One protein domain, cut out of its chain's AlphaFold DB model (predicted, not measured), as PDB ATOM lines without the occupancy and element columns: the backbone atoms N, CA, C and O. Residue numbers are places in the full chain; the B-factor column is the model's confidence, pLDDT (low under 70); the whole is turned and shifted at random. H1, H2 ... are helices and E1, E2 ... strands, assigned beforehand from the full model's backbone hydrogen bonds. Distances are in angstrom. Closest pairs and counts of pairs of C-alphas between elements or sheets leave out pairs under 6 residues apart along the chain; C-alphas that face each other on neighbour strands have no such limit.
ATOM      1  N   ARG A 172     212.067 219.918 154.912       70.38
ATOM      2  CA  ARG A 172     211.505 218.808 155.706       70.38
ATOM      3  C   ARG A 172     210.977 219.257 157.060       70.38
ATOM      4  O   ARG A 172     211.491 220.192 157.665       70.38
ATOM      5  N   VAL A 173     209.952 218.552 157.519       75.81
ATOM      6  CA  VAL A 173     209.427 218.661 158.876       75.81
ATOM      7  C   VAL A 173     209.595 217.314 159.557       75.81
ATOM      8  O   VAL A 173     209.255 216.275 158.987       75.81
ATOM      9  N   CYS A 174     210.146 217.327 160.767       84.94
ATOM     10  CA  CYS A 174     210.246 216.146 161.620       84.94
ATOM     11  C   CYS A 174     209.299 216.353 162.810       84.94
ATOM     12  O   CYS A 174     209.695 217.028 163.763       84.94
ATOM     13  N   PRO A 175     208.045 215.869 162.733       82.19
ATOM     14  CA  PRO A 175     207.117 215.952 163.846       82.19
ATOM     15  C   PRO A 175     207.376 214.802 164.821       82.19
ATOM     16  O   PRO A 175     207.181 213.630 164.496       82.19
ATOM     17  N   ASN A 176     207.783 215.155 166.032       87.25
ATOM     18  CA  ASN A 176     207.947 214.245 167.152       87.25
ATOM     19  C   ASN A 176     206.747 214.443 168.085       87.25
ATOM     20  O   ASN A 176     206.766 215.289 168.981       87.25
ATOM     21  N   PHE A 177     205.670 213.698 167.827       83.44
ATOM     22  CA  PHE A 177     204.550 213.604 168.760       83.44
ATOM     23  C   PHE A 177     204.949 212.664 169.882       83.44
ATOM     24  O   PHE A 177     205.214 211.485 169.635       83.44
ATOM     25  N   TYR A 178     205.016 213.184 171.098       86.56
ATOM     26  CA  TYR A 178     205.449 212.390 172.226       86.56
ATOM     27  C   TYR A 178     204.280 211.666 172.892       86.56
ATOM     28  O   TYR A 178     203.128 212.105 172.846       86.56
ATOM     29  N   ASN A 179     204.583 210.546 173.552       85.06
ATOM     30  CA  ASN A 179     203.637 209.938 174.473       85.06
ATOM     31  C   ASN A 179     203.553 210.824 175.719       85.06
ATOM     32  O   ASN A 179     204.486 210.866 176.524       85.06
ATOM     33  N   ALA A 180     202.439 211.532 175.868       75.75
ATOM     34  CA  ALA A 180     202.288 212.552 176.891       75.75
ATOM     35  C   ALA A 180     202.392 212.036 178.339       75.75
ATOM     36  O   ALA A 180     202.759 212.806 179.223       75.75
ATOM     37  N   GLU A 181     202.133 210.748 178.595       77.50
ATOM     38  CA  GLU A 181     202.354 210.150 179.920       77.50
ATOM     39  C   GLU A 181     203.850 209.967 180.210       77.50
ATOM     40  O   GLU A 181     204.308 210.218 181.321       77.50
ATOM     41  N   GLN A 182     204.632 209.575 179.200       85.56
ATOM     42  CA  GLN A 182     206.067 209.295 179.340       85.56
ATOM     43  C   GLN A 182     206.946 210.545 179.248       85.56
ATOM     44  O   GLN A 182     208.087 210.537 179.701       85.56
ATOM     45  N   THR A 183     206.434 211.602 178.623       93.19
ATOM     46  CA  THR A 183     207.211 212.796 178.255       93.19
ATOM     47  C   THR A 183     206.677 214.084 178.860       93.19
ATOM     48  O   THR A 183     207.171 215.160 178.532       93.19
ATOM     49  N   SER A 184     205.718 213.985 179.786       95.56
ATOM     50  CA  SER A 184     205.228 215.124 180.561       95.56
ATOM     51  C   SER A 184     206.404 215.931 181.135       95.56
ATOM     52  O   SER A 184     207.297 215.331 181.741       95.56
ATOM     53  N   PRO A 185     206.448 217.261 180.945       97.12
ATOM     54  CA  PRO A 185     205.366 218.123 180.453       97.12
ATOM     55  C   PRO A 185     205.357 218.374 178.930       97.12
ATOM     56  O   PRO A 185     204.536 219.152 178.447       97.12
ATOM     57  N   PHE A 186     206.246 217.760 178.152       97.44
ATOM     58  CA  PHE A 186     206.367 217.981 176.709       97.44
ATOM     59  C   PHE A 186     205.341 217.154 175.927       97.44
ATOM     60  O   PHE A 186     205.201 215.955 176.134       97.44
ATOM     61  N   ILE A 187     204.621 217.792 175.006       95.12
ATOM     62  CA  ILE A 187     203.579 217.142 174.191       95.12
ATOM     63  C   ILE A 187     204.101 216.856 172.783       95.12
ATOM     64  O   ILE A 187     203.849 215.800 172.203       95.12
ATOM     65  N   MET A 188     204.814 217.824 172.214       94.44
ATOM     66  CA  MET A 188     205.258 217.773 170.829       94.44
ATOM     67  C   MET A 188     206.526 218.600 170.652       94.44
ATOM     68  O   MET A 188     206.647 219.686 171.219       94.44
ATOM     69  N   LEU A 189     207.429 218.105 169.811       95.75
ATOM     70  CA  LEU A 189     208.506 218.874 169.201       95.75
ATOM     71  C   LEU A 189     208.397 218.713 167.689       95.75
ATOM     72  O   LEU A 189     208.326 217.596 167.187       95.75
ATOM     73  N   VAL A 190     208.444 219.809 166.946       94.56
ATOM     74  CA  VAL A 190     208.513 219.773 165.490       94.56
ATOM     75  C   VAL A 190     209.730 220.550 165.037       94.56
ATOM     76  O   VAL A 190     209.856 221.743 165.297       94.56
ATOM     77  N   HIS A 191     210.632 219.872 164.335       94.44
ATOM     78  CA  HIS A 191     211.747 220.524 163.662       94.44
ATOM     79  C   HIS A 191     211.322 220.891 162.241       94.44
ATOM     80  O   HIS A 191     211.151 220.011 161.391       94.44
ATOM     81  N   HIS A 192     211.137 222.184 161.997       91.25
ATOM     82  CA  HIS A 192     210.772 222.742 160.703       91.25
ATOM     83  C   HIS A 192     212.011 223.206 159.957       91.25
ATOM     84  O   HIS A 192     212.795 223.987 160.485       91.25
ATOM     85  N   ARG A 193     212.140 222.798 158.695       87.00
ATOM     86  CA  ARG A 193     213.147 223.319 157.777       87.00
ATOM     87  C   ARG A 193     212.532 223.537 156.406       87.00
ATOM     88  O   ARG A 193     212.306 222.585 155.667       87.00
ATOM     89  N   HIS A 194     212.307 224.786 156.035       83.31
ATOM     90  CA  HIS A 194     211.717 225.181 154.761       83.31
ATOM     91  C   HIS A 194     212.747 225.907 153.894       83.31
ATOM     92  O   HIS A 194     213.543 226.705 154.389       83.31
ATOM     93  N   SER A 195     212.733 225.632 152.591       78.31
ATOM     94  CA  SER A 195     213.579 226.319 151.611       78.31
ATOM     95  C   SER A 195     212.706 226.999 150.565       78.31
ATOM     96  O   SER A 195     211.766 226.413 150.035       78.31
ATOM     97  N   PHE A 196     213.012 228.254 150.276       76.00
ATOM     98  CA  PHE A 196     212.191 229.159 149.493       76.00
ATOM     99  C   PHE A 196     213.018 229.712 148.334       76.00
ATOM    100  O   PHE A 196     213.483 230.852 148.365       76.00
ATOM    101  N   ALA A 197     213.206 228.892 147.300       71.94
ATOM    102  CA  ALA A 197     213.849 229.318 146.063       71.94
ATOM    103  C   ALA A 197     212.934 230.253 145.251       71.94
ATOM    104  O   ALA A 197     211.720 230.051 145.182       71.94
ATOM    105  N   ASN A 198     213.524 231.276 144.628       66.25
ATOM    106  CA  ASN A 198     212.797 232.250 143.805       66.25
ATOM    107  C   ASN A 198     212.426 231.699 142.416       66.25
ATOM    108  O   ASN A 198     211.469 232.166 141.809       66.25
ATOM    109  N   TRP A 199     213.150 230.690 141.923       66.00
ATOM    110  CA  TRP A 199     212.897 230.035 140.634       66.00
ATOM    111  C   TRP A 199     211.908 228.862 140.719       66.00
ATOM    112  O   TRP A 199     211.615 228.232 139.704       66.00
ATOM    113  N   ASP A 200     211.393 228.545 141.908       70.31
ATOM    114  CA  ASP A 200     210.450 227.445 142.090       70.31
ATOM    115  C   ASP A 200     209.078 227.805 141.482       70.31
ATOM    116  O   ASP A 200     208.227 228.435 142.107       70.31
ATOM    117  N   ILE A 201     208.861 227.408 140.225       68.81
ATOM    118  CA  ILE A 201     207.617 227.655 139.472       68.81
ATOM    119  C   ILE A 201     206.404 227.027 140.177       68.81
ATOM    120  O   ILE A 201     205.289 227.546 140.100       68.81
ATOM    121  N   ILE A 202     206.607 225.924 140.899       66.75
ATOM    122  CA  ILE A 202     205.530 225.222 141.602       66.75
ATOM    123  C   ILE A 202     205.130 226.012 142.842       66.75
ATOM    124  O   ILE A 202     203.937 226.114 143.118       66.75
ATOM    125  N   ARG A 203     206.082 226.685 143.501       72.88
ATOM    126  CA  ARG A 203     205.795 227.714 144.513       72.88
ATOM    127  C   ARG A 203     204.843 228.769 144.016       72.88
ATOM    128  O   ARG A 203     203.858 229.066 144.681       72.88
ATOM    129  N   PHE A 204     205.142 229.332 142.850       71.06
ATOM    130  CA  PHE A 204     204.352 230.417 142.289       71.06
ATOM    131  C   PHE A 204     202.903 229.981 142.056       71.06
ATOM    132  O   PHE A 204     201.977 230.670 142.475       71.06
ATOM    133  N   VAL A 205     202.703 228.806 141.455       70.00
ATOM    134  CA  VAL A 205     201.361 228.254 141.223       70.00
ATOM    135  C   VAL A 205     200.672 227.889 142.538       70.00
ATOM    136  O   VAL A 205     199.476 228.125 142.693       70.00
ATOM    137  N   GLN A 206     201.401 227.323 143.498       68.31
ATOM    138  CA  GLN A 206     200.818 226.834 144.741       68.31
ATOM    139  C   GLN A 206     200.464 227.958 145.723       68.31
ATOM    140  O   GLN A 206     199.448 227.837 146.404       68.31
ATOM    141  N   ARG A 207     201.207 229.074 145.730       73.56
ATOM    142  CA  ARG A 207     200.867 230.312 146.463       73.56
ATOM    143  C   ARG A 207     199.483 230.862 146.113       73.56
ATOM    144  O   ARG A 207     198.895 231.576 146.912       73.56
ATOM    145  N   LEU A 208     198.944 230.521 144.938       71.56
ATOM    146  CA  LEU A 208     197.579 230.895 144.549       71.56
ATOM    147  C   LEU A 208     196.500 230.117 145.319       71.56
ATOM    148  O   LEU A 208     195.327 230.472 145.238       71.56
ATOM    149  N   VAL A 209     196.870 229.024 145.995       66.88
ATOM    150  CA  VAL A 209     195.932 228.073 146.612       66.88
ATOM    151  C   VAL A 209     196.252 227.803 148.084       66.88
ATOM    152  O   VAL A 209     195.329 227.565 148.856       66.88
ATOM    153  N   PHE A 210     197.527 227.841 148.486       73.06
ATOM    154  CA  PHE A 210     197.956 227.556 149.855       73.06
ATOM    155  C   PHE A 210     198.809 228.694 150.432       73.06
ATOM    156  O   PHE A 210     199.734 229.153 149.754       73.06
ATOM    157  N   PRO A 211     198.545 229.108 151.684       80.06
ATOM    158  CA  PRO A 211     199.359 230.096 152.379       80.06
ATOM    159  C   PRO A 211     200.779 229.582 152.629       80.06
ATOM    160  O   PRO A 211     201.006 228.396 152.877       80.06
ATOM    161  N   GLU A 212     201.742 230.500 152.624       82.31
ATOM    162  CA  GLU A 212     203.113 230.229 153.053       82.31
ATOM    163  C   GLU A 212     203.248 230.491 154.554       82.31
ATOM    164  O   GLU A 212     203.755 231.526 154.982       82.31
ATOM    165  N   GLY A 213     202.791 229.525 155.346       87.81
ATOM    166  CA  GLY A 213     202.807 229.579 156.805       87.81
ATOM    167  C   GLY A 213     201.638 228.805 157.395       87.81
ATOM    168  O   GLY A 213     201.088 227.905 156.753       87.81
ATOM    169  N   PHE A 214     201.247 229.190 158.600       92.44
ATOM    170  CA  PHE A 214     200.127 228.635 159.344       92.44
ATOM    171  C   PHE A 214     199.083 229.746 159.527       92.44
ATOM    172  O   PHE A 214     199.261 230.600 160.391       92.44
ATOM    173  N   PRO A 215     198.014 229.790 158.708       94.25
ATOM    174  CA  PRO A 215     196.973 230.812 158.831       94.25
ATOM    175  C   PRO A 215     196.216 230.676 160.164       94.25
ATOM    176  O   PRO A 215     196.449 229.729 160.915       94.25
ATOM    177  N   ALA A 216     195.284 231.596 160.435       96.12
ATOM    178  CA  ALA A 216     194.513 231.654 161.678       96.12
ATOM    179  C   ALA A 216     194.003 230.274 162.159       96.12
ATOM    180  O   ALA A 216     193.148 229.653 161.522       96.12
ATOM    181  N   HIS A 217     194.512 229.810 163.302       97.06
ATOM    182  CA  HIS A 217     194.176 228.533 163.932       97.06
ATOM    183  C   HIS A 217     194.183 228.650 165.469       97.06
ATOM    184  O   HIS A 217     194.858 229.526 166.014       97.06
ATOM    185  N   PRO A 218     193.363 227.858 166.191       97.81
ATOM    186  CA  PRO A 218     193.197 228.033 167.633       97.81
ATOM    187  C   PRO A 218     194.142 227.140 168.435       97.81
ATOM    188  O   PRO A 218     194.379 226.019 168.006       97.81
ATOM    189  N   HIS A 219     194.551 227.563 169.635       98.38
ATOM    190  CA  HIS A 219     195.149 226.694 170.664       98.38
ATOM    191  C   HIS A 219     194.507 226.920 172.033       98.38
ATOM    192  O   HIS A 219     194.106 228.045 172.339       98.38
ATOM    193  N   ARG A 220     194.458 225.884 172.884       98.50
ATOM    194  CA  ARG A 220     194.032 225.973 174.297       98.50
ATOM    195  C   ARG A 220     194.747 224.948 175.179       98.50
ATOM    196  O   ARG A 220     194.872 223.785 174.799       98.50
ATOM    197  N   GLY A 221     195.089 225.362 176.398       98.06
ATOM    198  CA  GLY A 221     195.464 224.483 177.509       98.06
ATOM    199  C   GLY A 221     196.953 224.149 177.606       98.06
ATOM    200  O   GLY A 221     197.342 223.308 178.415       98.06
ATOM    201  N   PHE A 222     197.796 224.794 176.804       98.25
ATOM    202  CA  PHE A 222     199.244 224.587 176.791       98.25
ATOM    203  C   PHE A 222     199.976 225.856 176.330       98.25
ATOM    204  O   PHE A 222     199.364 226.907 176.112       98.25
ATOM    205  N   ILE A 223     201.296 225.763 176.220       98.62
ATOM    206  CA  ILE A 223     202.191 226.801 175.715       98.62
ATOM    207  C   ILE A 223     202.795 226.329 174.393       98.62
ATOM    208  O   ILE A 223     203.290 225.202 174.319       98.62
ATOM    209  N   THR A 224     202.819 227.195 173.381       98.25
ATOM    210  CA  THR A 224     203.680 227.013 172.208       98.25
ATOM    211  C   THR A 224     204.978 227.793 172.395       98.25
ATOM    212  O   THR A 224     204.973 228.972 172.756       98.25
ATOM    213  N   VAL A 225     206.105 227.125 172.165       98.44
ATOM    214  CA  VAL A 225     207.429 227.748 172.121       98.44
ATOM    215  C   VAL A 225     207.946 227.628 170.698       98.44
ATOM    216  O   VAL A 225     208.189 226.520 170.223       98.44
ATOM    217  N   THR A 226     208.114 228.759 170.026       98.44
ATOM    218  CA  THR A 226     208.612 228.825 168.651       98.44
ATOM    219  C   THR A 226     210.028 229.380 168.683       98.44
ATOM    220  O   THR A 226     210.211 230.579 168.882       98.44
ATOM    221  N   TYR A 227     211.039 228.523 168.532       98.12
ATOM    222  CA  TYR A 227     212.452 228.909 168.575       98.12
ATOM    223  C   TYR A 227     213.077 228.881 167.178       98.12
ATOM    224  O   TYR A 227     213.248 227.816 166.582       98.12
ATOM    225  N   ILE A 228     213.418 230.057 166.654       97.38
ATOM    226  CA  ILE A 228     213.945 230.246 165.304       97.38
ATOM    227  C   ILE A 228     215.464 230.053 165.295       97.38
ATOM    228  O   ILE A 228     216.194 230.734 166.010       97.38
ATOM    229  N   LEU A 229     215.941 229.156 164.434       94.56
ATOM    230  CA  LEU A 229     217.363 228.927 164.160       94.56
ATOM    231  C   LEU A 229     217.841 229.708 162.931       94.56
ATOM    232  O   LEU A 229     219.009 230.085 162.841       94.56
ATOM    233  N   LYS A 230     216.948 229.928 161.961       92.06
ATOM    234  CA  LYS A 230     217.235 230.664 160.727       92.06
ATOM    235  C   LYS A 230     215.968 231.285 160.149       92.06
ATOM    236  O   LYS A 230     214.937 230.619 160.095       92.06
ATOM    237  N   GLY A 231     216.075 232.517 159.653       92.00
ATOM    238  CA  GLY A 231     214.947 233.273 159.111       92.00
ATOM    239  C   GLY A 231     214.083 233.887 160.218       92.00
ATOM    240  O   GLY A 231     214.628 234.340 161.221       92.00
ATOM    241  N   GLY A 232     212.762 233.928 160.034       94.12
ATOM    242  CA  GLY A 232     211.790 234.472 160.978       94.12
ATOM    243  C   GLY A 232     210.325 234.196 160.615       94.12
ATOM    244  O   GLY A 232     209.998 233.648 159.556       94.12
ATOM    245  N   LEU A 233     209.436 234.623 161.505       95.62
ATOM    246  CA  LEU A 233     207.983 234.532 161.390       95.62
ATOM    247  C   LEU A 233     207.327 235.896 161.622       95.62
ATOM    248  O   LEU A 233     207.838 236.737 162.363       95.62
ATOM    249  N   VAL A 234     206.155 236.069 161.020       96.00
ATOM    250  CA  VAL A 234     205.182 237.110 161.350       96.00
ATOM    251  C   VAL A 234     203.999 236.436 162.036       96.00
ATOM    252  O   VAL A 234     203.289 235.636 161.430       96.00
ATOM    253  N   HIS A 235     203.791 236.770 163.302       98.00
ATOM    254  CA  HIS A 235     202.667 236.321 164.113       98.00
ATOM    255  C   HIS A 235     201.620 237.418 164.235       98.00
ATOM    256  O   HIS A 235     201.960 238.583 164.465       98.00
ATOM    257  N   ARG A 236     200.348 237.028 164.161       98.12
ATOM    258  CA  ARG A 236     199.208 237.863 164.546       98.12
ATOM    259  C   ARG A 236     198.210 237.030 165.350       98.12
ATOM    260  O   ARG A 236     197.972 235.878 165.002       98.12
ATOM    261  N   ASP A 237     197.591 237.597 166.385       98.00
ATOM    262  CA  ASP A 237     196.589 236.892 167.201       98.00
ATOM    263  C   ASP A 237     195.284 237.661 167.486       98.00
ATOM    264  O   ASP A 237     195.149 238.865 167.283       98.00
ATOM    265  N   SER A 238     194.289 236.953 168.013       97.00
ATOM    266  CA  SER A 238     192.986 237.509 168.393       97.00
ATOM    267  C   SER A 238     193.007 238.416 169.628       97.00
ATOM    268  O   SER A 238     191.967 238.974 169.998       97.00
ATOM    269  N   LEU A 239     194.167 238.600 170.268       95.19
ATOM    270  CA  LEU A 239     194.376 239.625 171.293       95.19
ATOM    271  C   LEU A 239     194.725 240.979 170.660       95.19
ATOM    272  O   LEU A 239     194.707 242.007 171.354       95.19
ATOM    273  N   GLY A 240     194.974 240.990 169.349       95.44
ATOM    274  CA  GLY A 240     195.403 242.146 168.579       95.44
ATOM    275  C   GLY A 240     196.904 242.395 168.709       95.44
ATOM    276  O   GLY A 240     197.324 243.549 168.577       95.44
ATOM    277  N   VAL A 241     197.701 241.361 169.006       96.88
ATOM    278  CA  VAL A 241     199.164 241.435 169.071       96.88
ATOM    279  C   VAL A 241     199.762 240.953 167.752       96.88
ATOM    280  O   VAL A 241     199.414 239.887 167.251       96.88
ATOM    281  N   LYS A 242     200.657 241.768 167.185       97.31
ATOM    282  CA  LYS A 242     201.473 241.426 166.018       97.31
ATOM    283  C   LYS A 242     202.937 241.397 166.433       97.31
ATOM    284  O   LYS A 242     203.393 242.307 167.123       97.31
ATOM    285  N   GLN A 243     203.664 240.376 165.999       96.81
ATOM    286  CA  GLN A 243     205.086 240.196 166.282       96.81
ATOM    287  C   GLN A 243     205.813 239.723 165.028       96.81
ATOM    288  O   GLN A 243     205.353 238.801 164.365       96.81
ATOM    289  N   THR A 244     206.964 240.317 164.732       96.12
ATOM    290  CA  THR A 244     207.901 239.810 163.723       96.12
ATOM    291  C   THR A 244     209.188 239.449 164.447       96.12
ATOM    292  O   THR A 244     209.741 240.294 165.147       96.12
ATOM    293  N   TYR A 245     209.635 238.201 164.341       96.69
ATOM    294  CA  TYR A 245     210.737 237.671 165.152       96.69
ATOM    295  C   TYR A 245     211.505 236.584 164.398       96.69
ATOM    296  O   TYR A 245     210.976 235.977 163.465       96.69
ATOM    297  N   GLY A 246     212.759 236.342 164.771       95.62
ATOM    298  CA  GLY A 246     213.653 235.480 164.011       95.62
ATOM    299  C   GLY A 246     215.107 235.504 164.472       95.62
ATOM    300  O   GLY A 246     215.483 236.206 165.404       95.62
ATOM    301  N   ALA A 247     215.931 234.695 163.812       92.06
ATOM    302  CA  ALA A 247     217.354 234.549 164.126       92.06
ATOM    303  C   ALA A 247     218.248 235.547 163.370       92.06
ATOM    304  O   ALA A 247     219.464 235.560 163.555       92.06
ATOM    305  N   GLU A 248     217.677 236.346 162.467       89.50
ATOM    306  CA  GLU A 248     218.429 237.312 161.668       89.50
ATOM    307  C   GLU A 248     218.545 238.660 162.392       89.50
ATOM    308  O   GLU A 248     217.721 239.025 163.226       89.50
ATOM    309  N   THR A 249     219.555 239.454 162.033       87.00
ATOM    310  CA  THR A 249     219.828 240.758 162.669       87.00
ATOM    311  C   THR A 249     218.664 241.745 162.585       87.00
ATOM    312  O   THR A 249     218.538 242.609 163.441       87.00
ATOM    313  N   ARG A 250     217.793 241.606 161.580       89.50
ATOM    314  CA  ARG A 250     216.583 242.426 161.401       89.50
ATOM    315  C   ARG A 250     215.466 242.150 162.414       89.50
ATOM    316  O   ARG A 250     214.454 242.838 162.380       89.50
ATOM    317  N   HIS A 251     215.609 241.117 163.240       93.12
ATOM    318  CA  HIS A 251     214.637 240.721 164.261       93.12
ATOM    319  C   HIS A 251     215.051 241.172 165.667       93.12
ATOM    320  O   HIS A 251     214.550 240.639 166.654       93.12
ATOM    321  N   ASP A 252     215.992 242.116 165.768       90.75
ATOM    322  CA  ASP A 252     216.435 242.743 167.022       90.75
ATOM    323  C   ASP A 252     216.866 241.734 168.104       90.75
ATOM    324  O   ASP A 252     216.647 241.921 169.300       90.75
ATOM    325  N   GLY A 253     217.459 240.617 167.669       87.44
ATOM    326  CA  GLY A 253     217.912 239.541 168.550       87.44
ATOM    327  C   GLY A 253     216.790 238.714 169.185       87.44
ATOM    328  O   GLY A 253     217.095 237.846 169.998       87.44
ATOM    329  N   LYS A 254     215.517 238.939 168.830       93.44
ATOM    330  CA  LYS A 254     214.357 238.183 169.325       93.44
ATOM    331  C   LYS A 254     214.114 236.946 168.467       93.44
ATOM    332  O   LYS A 254     213.478 237.025 167.419       93.44
ATOM    333  N   HIS A 255     214.578 235.793 168.935       95.25
ATOM    334  CA  HIS A 255     214.532 234.534 168.184       95.25
ATOM    335  C   HIS A 255     213.544 233.504 168.739       95.25
ATOM    336  O   HIS A 255     213.335 232.471 168.106       95.25
ATOM    337  N   THR A 256     212.932 233.747 169.898       98.00
ATOM    338  CA  THR A 256     211.976 232.817 170.506       98.00
ATOM    339  C   THR A 256     210.654 233.515 170.787       98.00
ATOM    340  O   THR A 256     210.635 234.564 171.421       98.00
ATOM    341  N   GLN A 257     209.534 232.919 170.391       98.31
ATOM    342  CA  GLN A 257     208.217 233.299 170.892       98.31
ATOM    343  C   GLN A 257     207.757 232.284 171.935       98.31
ATOM    344  O   GLN A 257     207.842 231.076 171.725       98.31
ATOM    345  N   TRP A 258     207.249 232.785 173.056       98.44
ATOM    346  CA  TRP A 258     206.604 231.992 174.093       98.44
ATOM    347  C   TRP A 258     205.141 232.420 174.194       98.44
ATOM    348  O   TRP A 258     204.818 233.464 174.770       98.44
ATOM    349  N   LEU A 259     204.251 231.631 173.598       98.25
ATOM    350  CA  LEU A 259     202.814 231.880 173.582       98.25
ATOM    351  C   LEU A 259     202.135 230.933 174.567       98.25
ATOM    352  O   LEU A 259     201.961 229.741 174.327       98.25
ATOM    353  N   THR A 260     201.715 231.487 175.697       98.25
ATOM    354  CA  THR A 260     200.815 230.806 176.625       98.25
ATOM    355  C   THR A 260     199.413 230.876 176.042       98.25
ATOM    356  O   THR A 260     198.795 231.936 176.083       98.25
ATOM    357  N   ALA A 261     198.912 229.774 175.479       98.06
ATOM    358  CA  ALA A 261     197.564 229.740 174.915       98.06
ATOM    359  C   ALA A 261     196.495 229.753 176.015       98.06
ATOM    360  O   ALA A 261     195.441 230.358 175.830       98.06
ATOM    361  N   GLY A 262     196.773 229.109 177.159       97.69
ATOM    362  CA  GLY A 262     195.897 229.119 178.335       97.69
ATOM    363  C   GLY A 262     194.443 228.841 177.953       97.69
ATOM    364  O   GLY A 262     194.166 227.885 177.229       97.69
ATOM    365  N   ALA A 263     193.533 229.722 178.362       97.50
ATOM    366  CA  ALA A 263     192.099 229.634 178.112       97.50
ATOM    367  C   ALA A 263     191.689 229.713 176.635       97.50
ATOM    368  O   ALA A 263     190.530 229.449 176.320       97.50
ATOM    369  N   GLY A 264     192.579 230.054 175.710       97.44
ATOM    370  CA  GLY A 264     192.307 229.984 174.281       97.44
ATOM    371  C   GLY A 264     192.745 231.222 173.516       97.44
ATOM    372  O   GLY A 264     192.350 232.343 173.846       97.44
ATOM    373  N   VAL A 265     193.489 231.003 172.437       97.62
ATOM    374  CA  VAL A 265     193.938 232.040 171.502       97.62
ATOM    375  C   VAL A 265     193.733 231.558 170.073       97.62
ATOM    376  O   VAL A 265     193.893 230.375 169.789       97.62
ATOM    377  N   LEU A 266     193.376 232.475 169.179       97.75
ATOM    378  CA  LEU A 266     193.396 232.252 167.739       97.75
ATOM    379  C   LEU A 266     194.569 233.041 167.169       97.75
ATOM    380  O   LEU A 266     194.670 234.233 167.457       97.75
ATOM    381  N   HIS A 267     195.447 232.409 166.397       98.31
ATOM    382  CA  HIS A 267     196.623 233.087 165.851       98.31
ATOM    383  C   HIS A 267     197.068 232.530 164.501       98.31
ATOM    384  O   HIS A 267     196.664 231.440 164.107       98.31
ATOM    385  N   GLU A 268     197.889 233.297 163.793       97.06
ATOM    386  CA  GLU A 268     198.589 232.883 162.580       97.06
ATOM    387  C   GLU A 268     200.103 233.020 162.763       97.06
ATOM    388  O   GLU A 268     200.566 233.909 163.473       97.06
ATOM    389  N   GLU A 269     200.863 232.165 162.084       97.12
ATOM    390  CA  GLU A 269     202.327 232.156 162.036       97.12
ATOM    391  C   GLU A 269     202.760 232.080 160.567       97.12
ATOM    392  O   GLU A 269     202.852 231.011 159.961       97.12
ATOM    393  N   MET A 270     202.992 233.235 159.956       94.62
ATOM    394  CA  MET A 270     203.333 233.353 158.539       94.62
ATOM    395  C   MET A 270     204.846 233.460 158.358       94.62
ATOM    396  O   MET A 270     205.520 234.102 159.158       94.62
ATOM    397  N   TRP A 271     205.409 232.857 157.309       91.69
ATOM    398  CA  TRP A 271     206.855 232.940 157.077       91.69
ATOM    399  C   TRP A 271     207.284 234.381 156.761       91.69
ATOM    400  O   TRP A 271     206.775 234.989 155.819       91.69
ATOM    401  N   ASP A 272     208.283 234.905 157.479       90.19
ATOM    402  CA  ASP A 272     208.906 236.199 157.170       90.19
ATOM    403  C   ASP A 272     209.944 236.029 156.047       90.19
ATOM    404  O   ASP A 272     211.169 236.045 156.236       90.19
ATOM    405  N   ILE A 273     209.429 235.760 154.850       80.62
ATOM    406  CA  ILE A 273     210.221 235.450 153.664       80.62
ATOM    407  C   ILE A 273     210.690 236.749 153.023       80.62
ATOM    408  O   ILE A 273     209.916 237.465 152.391       80.62
ATOM    409  N   GLN A 274     211.998 236.983 153.057       68.12
ATOM    410  CA  GLN A 274     212.599 237.925 152.124       68.12
ATOM    411  C   GLN A 274     212.555 237.341 150.710       68.12
ATOM    412  O   GLN A 274     212.969 236.201 150.485       68.12
ATOM    413  N   GLN A 275     212.110 238.137 149.742       58.69
ATOM    414  CA  GLN A 275     212.437 237.914 148.336       58.69
ATOM    415  C   GLN A 275     213.674 238.758 148.022       58.69
ATOM    416  O   GLN A 275     213.522 239.898 147.581       58.69
ATOM    417  N   PRO A 276     214.908 238.283 148.286       50.19
ATOM    418  CA  PRO A 276     216.070 239.027 147.830       50.19
ATOM    419  C   PRO A 276     215.961 239.153 146.309       50.19
ATOM    420  O   PRO A 276     215.625 238.179 145.633       50.19
ATOM    421  N   GLY A 277     216.251 240.338 145.767       45.50
ATOM    422  CA  GLY A 277     216.157 240.662 144.335       45.50
ATOM    423  C   GLY A 277     217.091 239.865 143.411       45.50
ATOM    424  O   GLY A 277     217.374 240.306 142.303       45.50
ATOM    425  N   MET A 278     217.600 238.707 143.844       53.97
ATOM    426  CA  MET A 278     218.519 237.854 143.104       53.97
ATOM    427  C   MET A 278     217.918 236.456 142.912       53.97
ATOM    428  O   MET A 278     217.610 235.746 143.870       53.97
ATOM    429  N   PHE A 279     217.783 236.053 141.649       57.72
ATOM    430  CA  PHE A 279     217.091 234.840 141.189       57.72
ATOM    431  C   PHE A 279     217.601 233.525 141.823       57.72
ATOM    432  O   PHE A 279     216.840 232.571 141.969       57.72
ATOM    433  N   PHE A 280     218.870 233.479 142.252       55.78
ATOM    434  CA  PHE A 280     219.544 232.259 142.722       55.78
ATOM    435  C   PHE A 280     219.747 232.143 144.243       55.78
ATOM    436  O   PHE A 280     220.242 231.110 144.688       55.78
ATOM    437  N   LYS A 281     219.391 233.147 145.061       56.28
ATOM    438  CA  LYS A 281     219.519 233.045 146.530       56.28
ATOM    439  C   LYS A 281     218.179 232.648 147.163       56.28
ATOM    440  O   LYS A 281     217.280 233.487 147.198       56.28
ATOM    441  N   PRO A 282     218.017 231.407 147.661       64.62
ATOM    442  CA  PRO A 282     216.807 231.018 148.374       64.62
ATOM    443  C   PRO A 282     216.755 231.682 149.757       64.62
ATOM    444  O   PRO A 282     217.772 231.772 150.447       64.62
ATOM    445  N   SER A 283     215.562 232.101 150.187       75.25
ATOM    446  CA  SER A 283     215.284 232.287 151.617       75.25
ATOM    447  C   SER A 283     215.130 230.901 152.255       75.25
ATOM    448  O   SER A 283     214.751 229.941 151.587       75.25
ATOM    449  N   SER A 284     215.444 230.748 153.535       82.75
ATOM    450  CA  SER A 284     215.248 229.481 154.242       82.75
ATOM    451  C   SER A 284     214.824 229.756 155.668       82.75
ATOM    452  O   SER A 284     215.379 230.658 156.292       82.75
ATOM    453  N   GLN A 285     213.899 228.950 156.163       88.56
ATOM    454  CA  GLN A 285     213.370 229.031 157.516       88.56
ATOM    455  C   GLN A 285     213.737 227.738 158.236       88.56
ATOM    456  O   GLN A 285     213.524 226.656 157.685       88.56
ATOM    457  N   GLU A 286     214.302 227.832 159.430       92.94
ATOM    458  CA  GLU A 286     214.587 226.673 160.277       92.94
ATOM    459  C   GLU A 286     214.215 227.014 161.716       92.94
ATOM    460  O   GLU A 286     214.638 228.053 162.225       92.94
ATOM    461  N   LEU A 287     213.388 226.186 162.352       95.81
ATOM    462  CA  LEU A 287     212.897 226.429 163.706       95.81
ATOM    463  C   LEU A 287     212.510 225.137 164.425       95.81
ATOM    464  O   LEU A 287     212.261 224.101 163.799       95.81
ATOM    465  N   PHE A 288     212.391 225.238 165.744       97.75
ATOM    466  CA  PHE A 288     211.718 224.266 166.592       97.75
ATOM    467  C   PHE A 288     210.380 224.824 167.078       97.75
ATOM    468  O   PHE A 288     210.346 225.896 167.678       97.75
ATOM    469  N   GLN A 289     209.300 224.074 166.861       97.75
ATOM    470  CA  GLN A 289     207.998 224.311 167.487       97.75
ATOM    471  C   GLN A 289     207.817 223.309 168.624       97.75
ATOM    472  O   GLN A 289     207.797 222.102 168.377       97.75
ATOM    473  N   LEU A 290     207.675 223.779 169.861       97.69
ATOM    474  CA  LEU A 290     207.440 222.926 171.025       97.69
ATOM    475  C   LEU A 290     206.071 223.196 171.626       97.69
ATOM    476  O   LEU A 290     205.664 224.350 171.745       97.69
ATOM    477  N   TRP A 291     205.384 222.142 172.055       97.75
ATOM    478  CA  TRP A 291     204.184 222.250 172.882       97.75
ATOM    479  C   TRP A 291     204.501 221.777 174.296       97.75
ATOM    480  O   TRP A 291     204.831 220.607 174.511       97.75
ATOM    481  N   LEU A 292     204.388 222.694 175.251       97.56
ATOM    482  CA  LEU A 292     204.600 222.461 176.673       97.56
ATOM    483  C   LEU A 292     203.250 222.491 177.392       97.56
ATOM    484  O   LEU A 292     202.553 223.505 177.374       97.56
ATOM    485  N   ASN A 293     202.870 221.377 178.010       97.88
ATOM    486  CA  ASN A 293     201.598 221.248 178.705       97.88
ATOM    487  C   ASN A 293     201.519 222.205 179.905       97.88
ATOM    488  O   ASN A 293     202.511 222.422 180.599       97.88
ATOM    489  N   LEU A 294     200.323 222.728 180.175       98.25
ATOM    490  CA  LEU A 294     200.038 223.458 181.411       98.25
ATOM    491  C   LEU A 294     199.408 222.521 182.452       98.25
ATOM    492  O   LEU A 294     198.572 221.691 182.069       98.25
ATOM    493  N   PRO A 295     199.735 222.682 183.748       97.94
ATOM    494  CA  PRO A 295     198.972 222.079 184.838       97.94
ATOM    495  C   PRO A 295     197.497 222.486 184.777       97.94
ATOM    496  O   PRO A 295     197.179 223.596 184.344       97.94
ATOM    497  N   ALA A 296     196.589 221.635 185.252       98.06
ATOM    498  CA  ALA A 296     195.138 221.829 185.184       98.06
ATOM    499  C   ALA A 296     194.704 223.197 185.730       98.06
ATOM    500  O   ALA A 296     193.896 223.892 185.115       98.06
ATOM    501  N   ARG A 297     195.313 223.625 186.846       97.19
ATOM    502  CA  ARG A 297     195.073 224.937 187.477       97.19
ATOM    503  C   ARG A 297     195.391 226.131 186.567       97.19
ATOM    504  O   ARG A 297     194.802 227.192 186.745       97.19
ATOM    505  N   ASP A 298     196.290 225.950 185.602       97.69
ATOM    506  CA  ASP A 298     196.819 227.004 184.736       97.69
ATOM    507  C   ASP A 298     196.254 226.928 183.305       97.69
ATOM    508  O   ASP A 298     196.388 227.875 182.534       97.69
ATOM    509  N   LYS A 299     195.552 225.848 182.924       98.19
ATOM    510  CA  LYS A 299     195.003 225.671 181.563       98.19
ATOM    511  C   LYS A 299     193.987 226.729 181.140       98.19
ATOM    512  O   LYS A 299     193.727 226.857 179.949       98.19
ATOM    513  N   MET A 300     193.413 227.467 182.089       97.31
ATOM    514  CA  MET A 300     192.400 228.496 181.842       97.31
ATOM    515  C   MET A 300     192.866 229.914 182.211       97.31
ATOM    516  O   MET A 300     192.033 230.813 182.323       97.31
ATOM    517  N   ILE A 301     194.173 230.149 182.373       95.81
ATOM    518  CA  ILE A 301     194.710 231.518 182.488       95.81
ATOM    519  C   ILE A 301     194.531 232.284 181.175       95.81
ATOM    520  O   ILE A 301     194.469 231.680 180.102       95.81
ATOM    521  N   SER A 302     194.466 233.614 181.235       96.50
ATOM    522  CA  SER A 302     194.407 234.432 180.023       96.50
ATOM    523  C   SER A 302     195.612 234.166 179.110       96.50
ATOM    524  O   SER A 302     196.739 234.060 179.605       96.50
ATOM    525  N   PRO A 303     195.403 234.061 177.784       97.00
ATOM    526  CA  PRO A 303     196.494 233.907 176.842       97.00
ATOM    527  C   PRO A 303     197.439 235.106 176.886       97.00
ATOM    528  O   PRO A 303     197.008 236.258 177.002       97.00
ATOM    529  N   LYS A 304     198.732 234.830 176.742       95.94
ATOM    530  CA  LYS A 304     199.791 235.839 176.732       95.94
ATOM    531  C   LYS A 304     200.907 235.406 175.799       95.94
ATOM    532  O   LYS A 304     201.344 234.259 175.842       95.94
ATOM    533  N   VAL A 305     201.406 236.347 175.006       96.00
ATOM    534  CA  VAL A 305     202.551 236.143 174.121       96.00
ATOM    535  C   VAL A 305     203.702 237.052 174.527       96.00
ATOM    536  O   VAL A 305     203.500 238.219 174.864       96.00
ATOM    537  N   GLN A 306     204.917 236.517 174.497       95.69
ATOM    538  CA  GLN A 306     206.152 237.260 174.734       95.69
ATOM    539  C   GLN A 306     207.221 236.818 173.734       95.69
ATOM    540  O   GLN A 306     207.289 235.640 173.376       95.69
ATOM    541  N   LEU A 307     208.036 237.768 173.284       97.19
ATOM    542  CA  LEU A 307     209.250 237.478 172.531       97.19
ATOM    543  C   LEU A 307     210.428 237.443 173.491       97.19
ATOM    544  O   LEU A 307     210.511 238.281 174.385       97.19
ATOM    545  N   LEU A 308     211.318 236.487 173.271       96.38
ATOM    546  CA  LEU A 308     212.526 236.267 174.041       96.38
ATOM    547  C   LEU A 308     213.730 236.262 173.095       96.38
ATOM    548  O   LEU A 308     213.657 235.739 171.975       96.38
ATOM    549  N   GLY A 309     214.840 236.830 173.546       92.25
ATOM    550  CA  GLY A 309     216.106 236.764 172.838       92.25
ATOM    551  C   GLY A 309     217.184 237.685 173.398       92.25
ATOM    552  O   GLY A 309     216.916 238.595 174.185       92.25
ATOM    553  N   GLY A 310     218.419 237.452 172.959       90.75
ATOM    554  CA  GLY A 310     219.599 238.144 173.473       90.75
ATOM    555  C   GLY A 310     220.044 237.638 174.848       90.75
ATOM    556  O   GLY A 310     219.420 236.768 175.454       90.75
ATOM    557  N   VAL A 465     194.546 220.853 174.261       97.25
ATOM    558  CA  VAL A 465     195.110 219.889 175.216       97.25
ATOM    559  C   VAL A 465     194.579 220.188 176.606       97.25
ATOM    560  O   VAL A 465     195.053 221.095 177.290       97.25
ATOM    561  N   MET A 466     193.590 219.407 177.029       98.06
ATOM    562  CA  MET A 466     192.927 219.540 178.331       98.06
ATOM    563  C   MET A 466     193.211 218.314 179.206       98.06
ATOM    564  O   MET A 466     194.095 217.524 178.871       98.06
ATOM    565  N   ASN A 467     192.519 218.155 180.332       97.56
ATOM    566  CA  ASN A 467     192.656 216.977 181.187       97.56
ATOM    567  C   ASN A 467     191.553 215.945 180.899       97.56
ATOM    568  O   ASN A 467     191.817 214.744 180.949       97.56
ATOM    569  N   TYR A 468     190.340 216.395 180.543       97.62
ATOM    570  CA  TYR A 468     189.168 215.526 180.390       97.62
ATOM    571  C   TYR A 468     188.349 215.778 179.103       97.62
ATOM    572  O   TYR A 468     188.364 216.880 178.547       97.62
ATOM    573  N   PRO A 469     187.562 214.789 178.623       97.75
ATOM    574  CA  PRO A 469     186.777 214.922 177.387       97.75
ATOM    575  C   PRO A 469     185.749 216.066 177.380       97.75
ATOM    576  O   PRO A 469     185.527 216.699 176.349       97.75
ATOM    577  N   ASN A 470     185.111 216.362 178.516       97.94
ATOM    578  CA  ASN A 470     184.158 217.472 178.632       97.94
ATOM    579  C   ASN A 470     184.835 218.839 178.433       97.94
ATOM    580  O   ASN A 470     184.245 219.724 177.818       97.94
ATOM    581  N   GLU A 471     186.074 218.998 178.897       98.31
ATOM    582  CA  GLU A 471     186.858 220.222 178.709       98.31
ATOM    583  C   GLU A 471     187.252 220.414 177.241       98.31
ATOM    584  O   GLU A 471     187.216 221.535 176.735       98.31
ATOM    585  N   ILE A 472     187.557 219.324 176.528       97.88
ATOM    586  CA  ILE A 472     187.787 219.355 175.077       97.88
ATOM    587  C   ILE A 472     186.523 219.762 174.323       97.88
ATOM    588  O   ILE A 472     186.577 220.635 173.454       97.88
ATOM    589  N   ASN A 473     185.370 219.190 174.677       97.50
ATOM    590  CA  ASN A 473     184.097 219.592 174.080       97.50
ATOM    591  C   ASN A 473     183.825 221.086 174.309       97.50
ATOM    592  O   ASN A 473     183.443 221.788 173.372       97.50
ATOM    593  N   GLN A 474     184.094 221.592 175.517       98.06
ATOM    594  CA  GLN A 474     183.979 223.018 175.820       98.06
ATOM    595  C   GLN A 474     184.963 223.865 174.998       98.06
ATOM    596  O   GLN A 474     184.585 224.923 174.500       98.06
ATOM    597  N   ALA A 475     186.204 223.405 174.805       97.62
ATOM    598  CA  ALA A 475     187.204 224.075 173.972       97.62
ATOM    599  C   ALA A 475     186.732 224.287 172.534       97.62
ATOM    600  O   ALA A 475     186.815 225.401 172.010       97.62
ATOM    601  N   TYR A 476     186.175 223.249 171.918       97.12
ATOM    602  CA  TYR A 476     185.637 223.361 170.567       97.12
ATOM    603  C   TYR A 476     184.379 224.223 170.500       97.12
ATOM    604  O   TYR A 476     184.248 225.003 169.559       97.12
ATOM    605  N   GLN A 477     183.491 224.152 171.495       97.75
ATOM    606  CA  GLN A 477     182.331 225.048 171.569       97.75
ATOM    607  C   GLN A 477     182.756 226.516 171.690       97.75
ATOM    608  O   GLN A 477     182.213 227.377 171.000       97.75
ATOM    609  N   ASP A 478     183.753 226.818 172.522       97.00
ATOM    610  CA  ASP A 478     184.267 228.180 172.695       97.00
ATOM    611  C   ASP A 478     184.924 228.707 171.411       97.00
ATOM    612  O   ASP A 478     184.726 229.868 171.053       97.00
ATOM    613  N   TYR A 479     185.646 227.858 170.676       95.75
ATOM    614  CA  TYR A 479     186.164 228.209 169.351       95.75
ATOM    615  C   TYR A 479     185.032 228.464 168.341       95.75
ATOM    616  O   TYR A 479     184.994 229.517 167.710       95.75
ATOM    617  N   GLN A 480     184.068 227.543 168.227       95.38
ATOM    618  CA  GLN A 480     182.947 227.634 167.279       95.38
ATOM    619  C   GLN A 480     182.031 228.836 167.536       95.38
ATOM    620  O   GLN A 480     181.464 229.393 166.600       95.38
ATOM    621  N   THR A 481     181.892 229.244 168.798       95.50
ATOM    622  CA  THR A 481     181.100 230.417 169.203       95.50
ATOM    623  C   THR A 481     181.896 231.725 169.166       95.50
ATOM    624  O   THR A 481     181.369 232.770 169.541       95.50
ATOM    625  N   GLY A 482     183.153 231.695 168.708       94.88
ATOM    626  CA  GLY A 482     183.992 232.882 168.531       94.88
ATOM    627  C   GLY A 482     184.588 233.449 169.822       94.88
ATOM    628  O   GLY A 482     185.143 234.548 169.800       94.88
ATOM    629  N   LYS A 483     184.535 232.730 170.955       94.94
ATOM    630  CA  LYS A 483     185.122 233.205 172.225       94.94
ATOM    631  C   LYS A 483     186.642 233.331 172.167       94.94
ATOM    632  O   LYS A 483     187.207 234.125 172.907       94.94
ATOM    633  N   MET A 484     187.307 232.590 171.285       95.81
ATOM    634  CA  MET A 484     188.748 232.733 171.032       95.81
ATOM    635  C   MET A 484     189.065 233.804 169.972       95.81
ATOM    636  O   MET A 484     190.227 233.976 169.614       95.81
ATOM    637  N   GLY A 485     188.056 234.525 169.472       94.19
ATOM    638  CA  GLY A 485     188.121 235.350 168.264       94.19
ATOM    639  C   GLY A 485     187.512 234.641 167.051       94.19
ATOM    640  O   GLY A 485     187.172 233.459 167.108       94.19
ATOM    641  N   ILE A 486     187.373 235.376 165.946       95.62
ATOM    642  CA  ILE A 486     186.902 234.846 164.657       95.62
ATOM    643  C   ILE A 486     188.093 234.772 163.692       95.62
ATOM    644  O   ILE A 486     188.860 235.736 163.648       95.62
ATOM    645  N   PRO A 487     188.262 233.687 162.909       95.75
ATOM    646  CA  PRO A 487     189.317 233.604 161.901       95.75
ATOM    647  C   PRO A 487     189.282 234.760 160.901       95.75
ATOM    648  O   PRO A 487     188.215 235.243 160.524       95.75
ATOM    649  N   TRP A 488     190.464 235.178 160.464       95.75
ATOM    650  CA  TRP A 488     190.661 236.155 159.400       95.75
ATOM    651  C   TRP A 488     191.451 235.514 158.255       95.75
ATOM    652  O   TRP A 488     192.070 234.460 158.415       95.75
ATOM    653  N   ASP A 489     191.409 236.145 157.085       94.31
ATOM    654  CA  ASP A 489     192.269 235.755 155.974       94.31
ATOM    655  C   ASP A 489     193.672 236.335 156.200       94.31
ATOM    656  O   ASP A 489     193.815 237.532 156.416       94.31
ATOM    657  N   HIS A 490     194.710 235.505 156.137       90.12
ATOM    658  CA  HIS A 490     196.108 235.921 156.302       90.12
ATOM    659  C   HIS A 490     196.570 237.045 155.348       90.12
ATOM    660  O   HIS A 490     197.584 237.692 155.601       90.12
ATOM    661  N   THR A 491     195.850 237.280 154.245       91.44
ATOM    662  CA  THR A 491     196.162 238.322 153.252       91.44
ATOM    663  C   THR A 491     195.646 239.714 153.612       91.44
ATOM    664  O   THR A 491     195.997 240.675 152.923       91.44
ATOM    665  N   VAL A 492     194.830 239.858 154.664       94.81
ATOM    666  CA  VAL A 492     194.326 241.177 155.072       94.81
ATOM    667  C   VAL A 492     195.459 242.086 155.569       94.81
ATOM    668  O   VAL A 492     196.480 241.629 156.108       94.81
ATOM    669  N   SER A 493     195.265 243.396 155.391       96.69
ATOM    670  CA  SER A 493     196.190 244.420 155.887       96.69
ATOM    671  C   SER A 493     196.302 244.384 157.417       96.69
ATOM    672  O   SER A 493     195.448 243.815 158.103       96.69
ATOM    673  N   ASP A 494     197.361 244.980 157.971       96.81
ATOM    674  CA  ASP A 494     197.494 245.095 159.428       96.81
ATOM    675  C   ASP A 494     196.344 245.912 160.027       96.81
ATOM    676  O   ASP A 494     195.835 245.567 161.092       96.81
ATOM    677  N   GLU A 495     195.914 246.963 159.331       97.44
ATOM    678  CA  GLU A 495     194.818 247.839 159.729       97.44
ATOM    679  C   GLU A 495     193.482 247.089 159.744       97.44
ATOM    680  O   GLU A 495     192.750 247.150 160.735       97.44
ATOM    681  N   ASP A 496     193.185 246.328 158.686       97.75
ATOM    682  CA  ASP A 496     191.953 245.539 158.588       97.75
ATOM    683  C   ASP A 496     191.936 244.394 159.601       97.75
ATOM    684  O   ASP A 496     190.912 244.150 160.244       97.75
ATOM    685  N   TRP A 497     193.068 243.708 159.791       97.81
ATOM    686  CA  TRP A 497     193.202 242.698 160.838       97.81
ATOM    687  C   TRP A 497     192.988 243.312 162.223       97.81
ATOM    688  O   TRP A 497     192.245 242.758 163.037       97.81
ATOM    689  N   LYS A 498     193.574 244.482 162.498       97.19
ATOM    690  CA  LYS A 498     193.399 245.160 163.784       97.19
ATOM    691  C   LYS A 498     191.928 245.505 164.017       97.19
ATOM    692  O   LYS A 498     191.375 245.106 165.043       97.19
ATOM    693  N   ALA A 499     191.276 246.126 163.034       97.00
ATOM    694  CA  ALA A 499     189.850 246.434 163.079       97.00
ATOM    695  C   ALA A 499     188.985 245.169 163.255       97.00
ATOM    696  O   ALA A 499     187.985 245.191 163.976       97.00
ATOM    697  N   HIS A 500     189.378 244.046 162.646       96.19
ATOM    698  CA  HIS A 500     188.729 242.746 162.834       96.19
ATOM    699  C   HIS A 500     188.859 242.243 164.276       96.19
ATOM    700  O   HIS A 500     187.852 241.862 164.871       96.19
ATOM    701  N   THR A 501     190.055 242.294 164.873       95.19
ATOM    702  CA  THR A 501     190.262 241.883 166.277       95.19
ATOM    703  C   THR A 501     189.560 242.797 167.279       95.19
ATOM    704  O   THR A 501     189.193 242.346 168.360       95.19
ATOM    705  N   GLU A 502     189.321 244.064 166.940       94.38
ATOM    706  CA  GLU A 502     188.538 244.991 167.765       94.38
ATOM    707  C   GLU A 502     187.033 244.747 167.637       94.38
ATOM    708  O   GLU A 502     186.311 244.807 168.635       94.38
ATOM    709  N   ARG A 503     186.560 244.414 166.428       94.12
ATOM    710  CA  ARG A 503     185.159 244.060 166.156       94.12
ATOM    711  C   ARG A 503     184.772 242.706 166.751       94.12
ATOM    712  O   ARG A 503     183.654 242.558 167.239       94.12
ATOM    713  N   TYR A 504     185.688 241.739 166.731       92.62
ATOM    714  CA  TYR A 504     185.485 240.375 167.235       92.62
ATOM    715  C   TYR A 504     186.530 240.001 168.292       92.62
ATOM    716  O   TYR A 504     187.343 239.092 168.090       92.62
ATOM    717  N   PRO A 505     186.549 240.707 169.429       90.44
ATOM    718  CA  PRO A 505     187.651 240.602 170.360       90.44
ATOM    719  C   PRO A 505     187.534 239.324 171.191       90.44
ATOM    720  O   PRO A 505     186.473 239.052 171.755       90.44
ATOM    721  N   SER A 506     188.644 238.595 171.355       91.62
ATOM    722  CA  SER A 506     188.685 237.376 172.177       91.62
ATOM    723  C   SER A 506     188.085 237.610 173.569       91.62
ATOM    724  O   SER A 506     188.345 238.637 174.210       91.62
ATOM    725  N   PHE A 507     187.260 236.672 174.030       92.56
ATOM    726  CA  PHE A 507     186.663 236.663 175.365       92.56
ATOM    727  C   PHE A 507     187.736 236.518 176.450       92.56
ATOM    728  O   PHE A 507     187.618 237.123 177.507       92.56
ATOM    729  N   TYR A 508     188.811 235.780 176.159       92.12
ATOM    730  CA  TYR A 508     189.863 235.447 177.125       92.12
ATOM    731  C   TYR A 508     190.942 236.521 177.281       92.12
ATOM    732  O   TYR A 508     191.843 236.368 178.107       92.12
ATOM    733  N   LYS A 509     190.862 237.615 176.516       85.88
ATOM    734  CA  LYS A 509     191.790 238.742 176.635       85.88
ATOM    735  C   LYS A 509     191.759 239.309 178.061       85.88
ATOM    736  O   LYS A 509     190.691 239.652 178.565       85.88
ATOM    737  N   GLU A 510     192.931 239.408 178.683       75.38
ATOM    738  CA  GLU A 510     193.099 239.887 180.060       75.38
ATOM    739  C   GLU A 510     192.435 241.267 180.266       75.38
ATOM    740  O   GLU A 510     192.473 242.130 179.385       75.38
ATOM    741  N   GLY A 511     191.785 241.467 181.419       61.12
ATOM    742  CA  GLY A 511     191.104 242.723 181.773       61.12
ATOM    743  C   GLY A 511     189.654 242.872 181.282       61.12
ATOM    744  O   GLY A 511     189.045 243.920 181.499       61.12
ATOM    745  N   LYS A 512     189.062 241.847 180.652       55.06
ATOM    746  CA  LYS A 512     187.684 241.899 180.126       55.06
ATOM    747  C   LYS A 512     186.561 241.470 181.068       55.06
ATOM    748  O   LYS A 512     185.408 241.765 180.741       55.06
ATOM    749  N   ASP A 513     186.854 240.871 182.222       49.78
ATOM    750  CA  ASP A 513     185.816 240.539 183.213       49.78
ATOM    751  C   ASP A 513     184.992 241.779 183.601       49.78
ATOM    752  O   ASP A 513     183.777 241.707 183.761       49.78
ATOM    753  N   LEU A 514     185.620 242.960 183.626       43.41
ATOM    754  CA  LEU A 514     184.944 244.236 183.866       43.41
ATOM    755  C   LEU A 514     184.126 244.729 182.663       43.41
ATOM    756  O   LEU A 514     183.036 245.262 182.846       43.41
ATOM    757  N   PHE A 515     184.604 244.543 181.429       46.25
ATOM    758  CA  PHE A 515     183.949 245.092 180.235       46.25
ATOM    759  C   PHE A 515     182.724 244.276 179.807       46.25
ATOM    760  O   PHE A 515     181.722 244.849 179.381       46.25
ATOM    761  N   TYR A 516     182.766 242.948 179.951       49.06
ATOM    762  CA  TYR A 516     181.611 242.090 179.672       49.06
ATOM    763  C   TYR A 516     180.533 242.207 180.744       49.06
ATOM    764  O   TYR A 516     179.361 242.277 180.387       49.06
ATOM    765  N   VAL A 517     180.903 242.304 182.027       49.31
ATOM    766  CA  VAL A 517     179.936 242.615 183.091       49.31
ATOM    767  C   VAL A 517     179.318 243.985 182.841       49.31
ATOM    768  O   VAL A 517     178.099 244.104 182.873       49.31
ATOM    769  N   GLN A 518     180.110 245.002 182.493       45.84
ATOM    770  CA  GLN A 518     179.579 246.332 182.199       45.84
ATOM    771  C   GLN A 518     178.682 246.343 180.950       45.84
ATOM    772  O   GLN A 518     177.623 246.958 180.980       45.84
ATOM    773  N   SER A 519     179.056 245.642 179.877       48.34
ATOM    774  CA  SER A 519     178.249 245.519 178.654       48.34
ATOM    775  C   SER A 519     176.958 244.731 178.891       48.34
ATOM    776  O   SER A 519     175.886 245.174 178.495       48.34
ATOM    777  N   ALA A 520     177.014 243.616 179.625       48.75
ATOM    778  CA  ALA A 520     175.833 242.850 180.018       48.75
ATOM    779  C   ALA A 520     174.910 243.657 180.946       48.75
ATOM    780  O   ALA A 520     173.697 243.650 180.757       48.75
ATOM    781  N   VAL A 521     175.471 244.408 181.900       53.59
ATOM    782  CA  VAL A 521     174.725 245.334 182.766       53.59
ATOM    783  C   VAL A 521     174.111 246.475 181.956       53.59
ATOM    784  O   VAL A 521     172.969 246.848 182.207       53.59
ATOM    785  N   ASN A 522     174.823 247.022 180.971       59.22
ATOM    786  CA  ASN A 522     174.299 248.071 180.098       59.22
ATOM    787  C   ASN A 522     173.171 247.536 179.200       59.22
ATOM    788  O   ASN A 522     172.134 248.182 179.101       59.22
ATOM    789  N   ASN A 523     173.310 246.329 178.650       57.72
ATOM    790  CA  ASN A 523     172.264 245.666 177.867       57.72
ATOM    791  C   ASN A 523     171.031 245.326 178.721       57.72
ATOM    792  O   ASN A 523     169.904 245.498 178.265       57.72
ATOM    793  N   LEU A 524     171.221 244.900 179.976       54.28
ATOM    794  CA  LEU A 524     170.128 244.690 180.934       54.28
ATOM    795  C   LEU A 524     169.427 246.005 181.299       54.28
ATOM    796  O   LEU A 524     168.203 246.034 181.393       54.28
ATOM    797  N   LYS A 525     170.174 247.105 181.457       57.94
ATOM    798  CA  LYS A 525     169.605 248.443 181.685       57.94
ATOM    799  C   LYS A 525     168.831 248.953 180.471       57.94
ATOM    800  O   LYS A 525     167.753 249.507 180.638       57.94
ATOM    801  N   GLU A 526     169.340 248.754 179.258       65.62
ATOM    802  CA  GLU A 526     168.616 249.104 178.031       65.62
ATOM    803  C   GLU A 526     167.348 248.268 177.844       65.62
ATOM    804  O   GLU A 526     166.334 248.796 177.387       65.62
ATOM    805  N   TRP A 527     167.387 246.986 178.210       58.50
ATOM    806  CA  TRP A 527     166.215 246.115 178.191       58.50
ATOM    807  C   TRP A 527     165.167 246.555 179.224       58.50
ATOM    808  O   TRP A 527     164.022 246.778 178.841       58.50
TER     809      TRP A 527
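Overview. This is residues 172 to 310 and 465 to 527 of the 542 residues of the protein "Hypothetical protein" of Ditylum brightwellii (UniProt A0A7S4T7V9). Two twisted sheets lie partly face to face as a sandwich, a wider one of six strands and a smaller one of four, with E1 and E2 of the wider sheet reaching past the smaller one. H3 and H4 only graze the smaller sheet, and residues 517 to 527 of H5 stick out as an arm. The printed part has 202 residues, with five named helices and ten named strands in the order E1 H1 E2 H2 E3 E4 E5 E6 E7 E8 E9 E10 H3 H4 H5 along the chain; 122 of the residues are in these named elements, and the class is mixed, helices and strands. The sheets, E1 E2 E9 E4 E7 E10 and E3 E8 E5 E6, are antiparallel throughout. The whole is compact, with a radius of gyration of the C-alphas of 18.8 A and spans of 65 by 44 by 34 A.

Arrangement. Start at E1, residues 172 to 177, an edge strand; its N 174 is 2.9 A from O 191 of E2, residues 186 to 196. Next across are E9, residues 283 to 293 (N 190 to O 289, 2.8 A), E4, residues 222 to 230 (N 225 to O 290, 2.8 A), E7, residues 254 to 260 (N 226 to O 257, 2.9 A), and the edge strand E10, residues 304 to 309 (N 258 to O 306, 2.9 A). In the other sheet, E3, residues 213 to 219, has N 217 2.8 A from O 267 of E8, residues 265 to 271. Then come E5, residues 232 to 237 (N 234 to O 270, 2.8 A), and E6, residues 242 to 246 (N 235 to O 243, 2.8 A), a hairpin. The facing parts of the sheets are 9.4 A centre to centre, their strands at 25 degrees. E2 with E9, E3 with E8, E4 with E7 and E5 with E6 make a jelly roll, one long hairpin wound over both sheets. H1, residues 180 to 183, only grazes the six-stranded sheet; H2, residues 201 to 206, is on neither sheet. H3, residues 469 to 480, grazes the other with residues 475 to 479, the closest C-alphas being those of Pro 218 and Tyr 479, 7.2 A apart. H4, residues 494 to 503, grazes it with residues 494 to 501. H5, residues 513 to 527, touches no helix. Each O i to N i+4 pair is within hydrogen-bond range in H2, H3, H4 and H5; H1 is too short for one, and its one O i to N i+3 pair is out of range.

Along the chain. Find C-alpha 172 at (211.505, 218.808, 155.706), where E1 begins. E2 runs 30.0 A, E4 24.9 A and E9 32.3 A. H5 runs 21.0 A to C-alpha 527 at (166.215, 246.115, 178.191).

Size, cuts and confidence. The C-alphas of Phe 280 and Trp 527 are the two farthest apart, 65.5 A. Residues 311 to 464 are not printed, and C-alphas 310 and 465 are 30.6 A apart across the cut. The links E8 to E9 and H3 to H4 are long. Look for low pLDDT, under 70, in residues 274 to 282 and 511 to 527, among others.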